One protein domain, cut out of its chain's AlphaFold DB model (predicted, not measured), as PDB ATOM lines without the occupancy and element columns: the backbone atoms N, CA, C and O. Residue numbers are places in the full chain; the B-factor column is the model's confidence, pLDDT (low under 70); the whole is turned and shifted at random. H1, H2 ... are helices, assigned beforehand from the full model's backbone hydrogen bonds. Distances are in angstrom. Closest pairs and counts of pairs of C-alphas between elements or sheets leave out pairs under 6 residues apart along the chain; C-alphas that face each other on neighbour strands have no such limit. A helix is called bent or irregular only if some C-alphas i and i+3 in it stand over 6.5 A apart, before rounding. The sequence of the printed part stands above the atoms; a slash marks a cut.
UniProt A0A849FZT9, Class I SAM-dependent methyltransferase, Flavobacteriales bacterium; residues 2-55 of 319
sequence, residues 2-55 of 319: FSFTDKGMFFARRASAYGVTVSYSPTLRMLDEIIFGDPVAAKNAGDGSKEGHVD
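What this domain is: This is residues 2 to 55 of the 319 residues of the protein "Class I SAM-dependent methyltransferase" of Flavobacteriales bacterium (UniProt A0A849FZT9). Look first for a chain of short helices strung loosely end to end, H1, H2, H3 and H4, with H2, the longest by residues, second in the row; beyond H4 the backbone folds back through the little helix H5, beside H3, into a looped tail, residues 45 to 55, with no named element. The row makes the long axis, there is no globular core, and residues 5 to 11 and 13 to 18, in and around H1 and H2, stick out at one end. You have 54 printed residues with five named helices, in the order H1 H2 H3 H4 H5, and no named strand; the class is all helix, with 31 residues in named elements. The whole is extended, with a radius of gyration of the C-alphas of 16.0 A, and elongated, spanning 45 by 26 by 19 A.

Where its parts are: Find C-alpha 15 at (256.123, 135.020, 104.641); from there H2, residues 15 to 23, runs 12.4 A to C-alpha 23. H2 is irregular: C-alphas 17 and 20 are 7.1 A apart. Before it, H1, residues 6 to 12, begins at C-alpha 6 at (261.732, 140.854, 116.540) and is 9.8 A long. After H2 come H3, residues 25 to 29, 6.0 A long, and H4, residues 31 to 36, 8.2 A long. Last is H5, residues 41 to 44, 5.0 A long, ending at C-alpha 44 at (255.950, 124.046, 78.020).

How they stand to each other: Start at H2, which meets H1 only through their link, residues 13 and 14. H2 and H3 also meet only through their link, Tyr 24, and so do H3 and H4, at Met 30. H5 is apart from H2 and from H1. H3 and H5 are close but not clearly touching; their closest C-alphas, those of Thr 27 and Ala 42, are 5.5 A apart. H4 and H5 only just touch, and only at the corner by their link, with 3 pairs of C-alphas within 8 A; the closest, those of Ile 34 and Ala 41, are 6.5 A apart. In H1, H3 and H4 every O i to N i+4 pair is within hydrogen-bond range; in H2 it is 2 of 5, with 4 of 6 O i to N i+3 pairs within range, and H5 is too short for an O i to N i+4 pair.

The domain as a whole: The two C-alphas farthest apart are those of Phe 2 and Gly 37, at 46.6 A. The printed part has no cut, and the four links between the helices are tight. The model's mean pLDDT over the printed part is 92.1, and no printed residue is under 70.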
ATOM      1  N   PHE A   2     268.486 128.888 119.876       87.50
ATOM      2  CA  PHE A   2     268.282 129.949 118.887       87.50
ATOM      3  C   PHE A   2     266.817 130.390 118.915       87.50
ATOM      4  O   PHE A   2     265.926 129.545 118.977       87.50
ATOM      5  N   SER A   3     266.572 131.697 118.879       92.31
ATOM      6  CA  SER A   3     265.238 132.293 118.784       92.31
ATOM      7  C   SER A   3     265.236 133.384 117.721       92.31
ATOM      8  O   SER A   3     266.272 133.992 117.441       92.31
ATOM      9  N   PHE A   4     264.071 133.652 117.130       95.06
ATOM     10  CA  PHE A   4     263.922 134.802 116.245       95.06
ATOM     11  C   PHE A   4     264.193 136.105 117.001       95.06
ATOM     12  O   PHE A   4     263.803 136.259 118.157       95.06
ATOM     13  N   THR A   5     264.818 137.057 116.312       97.00
ATOM     14  CA  THR A   5     264.746 138.472 116.693       97.00
ATOM     15  C   THR A   5     263.361 139.024 116.355       97.00
ATOM     16  O   THR A   5     262.648 138.437 115.535       97.00
ATOM     17  N   ASP A   6     262.998 140.190 116.888       96.88
ATOM     18  CA  ASP A   6     261.732 140.854 116.540       96.88
ATOM     19  C   ASP A   6     261.593 141.077 115.029       96.88
ATOM     20  O   ASP A   6     260.534 140.838 114.447       96.88
ATOM     21  N   LYS A   7     262.697 141.443 114.362       96.50
ATOM     22  CA  LYS A   7     262.748 141.582 112.901       96.50
ATOM     23  C   LYS A   7     262.529 140.241 112.195       96.50
ATOM     24  O   LYS A   7     261.780 140.183 111.226       96.50
ATOM     25  N   GLY A   8     263.149 139.164 112.678       95.88
ATOM     26  CA  GLY A   8     262.933 137.820 112.133       95.88
ATOM     27  C   GLY A   8     261.477 137.370 112.277       95.88
ATOM     28  O   GLY A   8     260.868 136.923 111.308       95.88
ATOM     29  N   MET A   9     260.887 137.583 113.456       95.12
ATOM     30  CA  MET A   9     259.482 137.279 113.729       95.12
ATOM     31  C   MET A   9     258.534 138.120 112.861       95.12
ATOM     32  O   MET A   9     257.524 137.611 112.374       95.12
ATOM     33  N   PHE A  10     258.861 139.395 112.620       93.38
ATOM     34  CA  PHE A  10     258.081 140.282 111.757       93.38
ATOM     35  C   PHE A  10     257.930 139.734 110.330       93.38
ATOM     36  O   PHE A  10     256.813 139.738 109.804       93.38
ATOM     37  N   PHE A  11     259.024 139.252 109.727       91.81
ATOM     38  CA  PHE A  11     259.010 138.663 108.383       91.81
ATOM     39  C   PHE A  11     258.422 137.255 108.368       91.81
ATOM     40  O   PHE A  11     257.635 136.951 107.477       91.81
ATOM     41  N   ALA A  12     258.723 136.420 109.369       90.81
ATOM     42  CA  ALA A  12     258.170 135.068 109.462       90.81
ATOM     43  C   ALA A  12     256.632 135.081 109.461       90.81
ATOM     44  O   ALA A  12     256.003 134.316 108.737       90.81
ATOM     45  N   ARG A  13     256.017 136.028 110.186       89.44
ATOM     46  CA  ARG A  13     254.554 136.224 110.207       89.44
ATOM     47  C   ARG A  13     253.958 136.731 108.889       89.44
ATOM     48  O   ARG A  13     252.742 136.747 108.754       89.44
ATOM     49  N   ARG A  14     254.785 137.189 107.947       88.38
ATOM     50  CA  ARG A  14     254.380 137.773 106.655       88.38
ATOM     51  C   ARG A  14     254.934 137.000 105.462       88.38
ATOM     52  O   ARG A  14     254.869 137.492 104.343       88.38
ATOM     53  N   ALA A  15     255.477 135.805 105.687       88.69
ATOM     54  CA  ALA A  15     256.123 135.020 104.641       88.69
ATOM     55  C   ALA A  15     255.180 134.737 103.457       88.69
ATOM     56  O   ALA A  15     255.607 134.803 102.308       88.69
ATOM     57  N   SER A  16     253.890 134.512 103.726       87.19
ATOM     58  CA  SER A  16     252.870 134.276 102.695       87.19
ATOM     59  C   SER A  16     252.693 135.443 101.724       87.19
ATOM     60  O   SER A  16     252.427 135.202 100.552       87.19
ATOM     61  N   ALA A  17     252.947 136.689 102.144       85.69
ATOM     62  CA  ALA A  17     252.868 137.857 101.262       85.69
ATOM     63  C   ALA A  17     253.868 137.799 100.090       85.69
ATOM     64  O   ALA A  17     253.671 138.466  99.080       85.69
ATOM     65  N   TYR A  18     254.924 136.988 100.208       88.44
ATOM     66  CA  TYR A  18     255.901 136.754  99.146       88.44
ATOM     67  C   TYR A  18     255.557 135.537  98.278       88.44
ATOM     68  O   TYR A  18     256.158 135.365  97.220       88.44
ATOM     69  N   GLY A  19     254.608 134.692  98.697       89.88
ATOM     70  CA  GLY A  19     254.333 133.399  98.064       89.88
ATOM     71  C   GLY A  19     253.924 133.522  96.598       89.88
ATOM     72  O   GLY A  19     254.469 132.805  95.766       89.88
ATOM     73  N   VAL A  20     253.059 134.490  96.263       89.19
ATOM     74  CA  VAL A  20     252.642 134.737  94.869       89.19
ATOM     75  C   VAL A  20     253.831 135.143  94.001       89.19
ATOM     76  O   VAL A  20     253.998 134.619  92.912       89.19
ATOM     77  N   THR A  21     254.700 136.044  94.459       92.25
ATOM     78  CA  THR A  21     255.869 136.445  93.660       92.25
ATOM     79  C   THR A  21     256.860 135.291  93.503       92.25
ATOM     80  O   THR A  21     257.333 135.015  92.403       92.25
ATOM     81  N   VAL A  22     257.167 134.590  94.598       94.12
ATOM     82  CA  VAL A  22     258.149 133.496  94.602       94.12
ATOM     83  C   VAL A  22     257.652 132.300  93.787       94.12
ATOM     84  O   VAL A  22     258.479 131.617  93.178       94.12
ATOM     85  N   SER A  23     256.336 132.079  93.681       94.62
ATOM     86  CA  SER A  23     255.786 130.980  92.879       94.62
ATOM     87  C   SER A  23     256.141 131.071  91.394       94.62
ATOM     88  O   SER A  23     256.191 130.044  90.733       94.62
ATOM     89  N   TYR A  24     256.452 132.261  90.868       96.38
ATOM     90  CA  TYR A  24     256.898 132.451  89.478       96.38
ATOM     91  C   TYR A  24     258.416 132.316  89.298       96.38
ATOM     92  O   TYR A  24     258.950 132.623  88.235       96.38
ATOM     93  N   SER A  25     259.139 131.816  90.306       96.06
ATOM     94  CA  SER A  25     260.558 131.467  90.161       96.06
ATOM     95  C   SER A  25     260.858 130.586  88.933       96.06
ATOM     96  O   SER A  25     261.907 130.814  88.335       96.06
ATOM     97  N   PRO A  26     260.004 129.619  88.517       95.81
ATOM     98  CA  PRO A  26     260.211 128.880  87.270       95.81
ATOM     99  C   PRO A  26     260.274 129.795  86.037       95.81
ATOM    100  O   PRO A  26     261.281 129.768  85.334       95.81
ATOM    101  N   THR A  27     259.288 130.682  85.837       96.12
ATOM    102  CA  THR A  27     259.323 131.713  84.780       96.12
ATOM    103  C   THR A  27     260.564 132.595  84.882       96.12
ATOM    104  O   THR A  27     261.283 132.771  83.902       96.12
ATOM    105  N   LEU A  28     260.861 133.125  86.072       95.88
ATOM    106  CA  LEU A  28     261.966 134.073  86.262       95.88
ATOM    107  C   LEU A  28     263.352 133.448  86.015       95.88
ATOM    108  O   LEU A  28     264.295 134.157  85.676       95.88
ATOM    109  N   ARG A  29     263.495 132.124  86.161       96.25
ATOM    110  CA  ARG A  29     264.729 131.395  85.821       96.25
ATOM    111  C   ARG A  29     264.923 131.205  84.319       96.25
ATOM    112  O   ARG A  29     266.034 130.897  83.904       96.25
ATOM    113  N   MET A  30     263.868 131.376  83.527       96.44
ATOM    114  CA  MET A  30     263.863 131.168  82.079       96.44
ATOM    115  C   MET A  30     263.774 132.483  81.296       96.44
ATOM    116  O   MET A  30     263.462 132.455  80.113       96.44
ATOM    117  N   LEU A  31     264.051 133.636  81.922       96.19
ATOM    118  CA  LEU A  31     263.896 134.943  81.267       96.19
ATOM    119  C   LEU A  31     264.706 135.080  79.977       96.19
ATOM    120  O   LEU A  31     264.170 135.601  79.008       96.19
ATOM    121  N   ASP A  32     265.947 134.592  79.934       97.38
ATOM    122  CA  ASP A  32     266.752 134.659  78.708       97.38
ATOM    123  C   ASP A  32     266.092 133.879  77.560       97.38
ATOM    124  O   ASP A  32     266.024 134.378  76.439       97.38
ATOM    125  N   GLU A  33     265.536 132.700  77.850       97.25
ATOM    126  CA  GLU A  33     264.802 131.895  76.867       97.25
ATOM    127  C   GLU A  33     263.493 132.581  76.454       97.25
ATOM    128  O   GLU A  33     263.202 132.686  75.272       97.25
ATOM    129  N   ILE A  34     262.736 133.137  77.404       96.25
ATOM    130  CA  ILE A  34     261.461 133.810  77.114       96.25
ATOM    131  C   ILE A  34     261.670 135.083  76.275       96.25
ATOM    132  O   ILE A  34     260.853 135.403  75.415       96.25
ATOM    133  N   ILE A  35     262.741 135.836  76.545       95.50
ATOM    134  CA  ILE A  35     263.007 137.133  75.909       95.50
ATOM    135  C   ILE A  35     263.725 136.962  74.565       95.50
ATOM    136  O   ILE A  35     263.442 137.712  73.629       95.50
ATOM    137  N   PHE A  36     264.666 136.018  74.461       97.12
ATOM    138  CA  PHE A  36     265.559 135.889  73.302       97.12
ATOM    139  C   PHE A  36     265.430 134.558  72.541       97.12
ATOM    140  O   PHE A  36     266.028 134.429  71.471       97.12
ATOM    141  N   GLY A  37     264.677 133.591  73.066       96.94
ATOM    142  CA  GLY A  37     264.481 132.250  72.509       96.94
ATOM    143  C   GLY A  37     263.000 131.916  72.311       96.94
ATOM    144  O   GLY A  37     262.284 132.649  71.623       96.94
ATOM    145  N   ASP A  38     262.551 130.789  72.869       96.94
ATOM    146  CA  ASP A  38     261.152 130.358  72.851       96.94
ATOM    147  C   ASP A  38     260.311 131.042  73.960       96.94
ATOM    148  O   ASP A  38     260.434 130.704  75.145       96.94
ATOM    149  N   PRO A  39     259.375 131.950  73.606       95.44
ATOM    150  CA  PRO A  39     258.573 132.685  74.582       95.44
ATOM    151  C   PRO A  39     257.602 131.810  75.383       95.44
ATOM    152  O   PRO A  39     257.113 132.246  76.425       95.44
ATOM    153  N   VAL A  40     257.312 130.584  74.930       95.50
ATOM    154  CA  VAL A  40     256.431 129.648  75.645       95.50
ATOM    155  C   VAL A  40     257.200 128.560  76.398       95.50
ATOM    156  O   VAL A  40     256.581 127.697  77.022       95.50
ATOM    157  N   ALA A  41     258.536 128.628  76.439       95.62
ATOM    158  CA  ALA A  41     259.381 127.605  77.055       95.62
ATOM    159  C   ALA A  41     259.015 127.314  78.521       95.62
ATOM    160  O   ALA A  41     258.906 126.153  78.914       95.62
ATOM    161  N   ALA A  42     258.760 128.350  79.329       94.00
ATOM    162  CA  ALA A  42     258.367 128.165  80.728       94.00
ATOM    163  C   ALA A  42     257.003 127.476  80.870       94.00
ATOM    164  O   ALA A  42     256.828 126.631  81.744       94.00
ATOM    165  N   LYS A  43     256.036 127.785  79.997       91.69
ATOM    166  CA  LYS A  43     254.729 127.110  79.993       91.69
ATOM    167  C   LYS A  43     254.881 125.638  79.599       91.69
ATOM    168  O   LYS A  43     254.343 124.768  80.282       91.69
ATOM    169  N   ASN A  44     255.681 125.378  78.565       93.69
ATOM    170  CA  ASN A  44     255.950 124.046  78.020       93.69
ATOM    171  C   ASN A  44     256.820 123.161  78.925       93.69
ATOM    172  O   ASN A  44     256.866 121.954  78.718       93.69
ATOM    173  N   ALA A  45     257.479 123.726  79.941       91.88
ATOM    174  CA  ALA A  45     258.243 122.962  80.929       91.88
ATOM    175  C   ALA A  45     257.363 122.103  81.866       91.88
ATOM    176  O   ALA A  45     257.889 121.329  82.666       91.88
ATOM    177  N   GLY A  46     256.036 122.257  81.798       87.12
ATOM    178  CA  GLY A  46     255.073 121.429  82.519       87.12
ATOM    179  C   GLY A  46     254.942 120.015  81.945       87.12
ATOM    180  O   GLY A  46     255.450 119.704  80.872       87.12
ATOM    181  N   ASP A  47     254.215 119.148  82.652       81.38
ATOM    182  CA  ASP A  47     253.985 117.746  82.253       81.38
ATOM    183  C   ASP A  47     252.543 117.477  81.772       81.38
ATOM    184  O   ASP A  47     252.101 116.333  81.697       81.38
ATOM    185  N   GLY A  48     251.790 118.541  81.474       72.25
ATOM    186  CA  GLY A  48     250.370 118.489  81.108       72.25
ATOM    187  C   GLY A  48     249.416 118.376  82.304       72.25
ATOM    188  O   GLY A  48     248.269 118.798  82.195       72.25
ATOM    189  N   SER A  49     249.889 117.883  83.455       70.75
ATOM    190  CA  SER A  49     249.143 117.876  84.725       70.75
ATOM    191  C   SER A  49     249.573 119.001  85.672       70.75
ATOM    192  O   SER A  49     248.805 119.436  86.529       70.75
ATOM    193  N   LYS A  50     250.806 119.487  85.506       81.06
ATOM    194  CA  LYS A  50     251.403 120.584  86.262       81.06
ATOM    195  C   LYS A  50     251.865 121.681  85.325       81.06
ATOM    196  O   LYS A  50     252.488 121.424  84.296       81.06
ATOM    197  N   GLU A  51     251.602 122.912  85.728       87.00
ATOM    198  CA  GLU A  51     252.060 124.097  85.017       87.00
ATOM    199  C   GLU A  51     253.572 124.273  85.195       87.00
ATOM    200  O   GLU A  51     254.077 124.247  86.315       87.00
ATOM    201  N   GLY A  52     254.306 124.459  84.092       92.12
ATOM    202  CA  GLY A  52     255.763 124.640  84.143       92.12
ATOM    203  C   GLY A  52     256.203 126.031  84.602       92.12
ATOM    204  O   GLY A  52     257.275 126.193  85.179       92.12
ATOM    205  N   HIS A  53     255.362 127.040  84.369       93.81
ATOM    206  CA  HIS A  53     255.710 128.449  84.542       93.81
ATOM    207  C   HIS A  53     255.504 128.950  85.987       93.81
ATOM    208  O   HIS A  53     256.037 129.985  86.381       93.81
ATOM    209  N   VAL A  54     254.771 128.204  86.817       93.50
ATOM    210  CA  VAL A  54     254.424 128.618  88.180       93.50
ATOM    211  C   VAL A  54     254.348 127.421  89.125       93.50
ATOM    212  O   VAL A  54     253.753 126.393  88.813       93.50
ATOM    213  N   ASP A  55     254.916 127.562  90.322       92.56
ATOM    214  CA  ASP A  55     254.662 126.645  91.434       92.56
ATOM    215  C   ASP A  55     253.250 126.900  91.976       92.56
ATOM    216  O   ASP A  55     253.028 127.757  92.839       92.56
TER     217      ASP A  55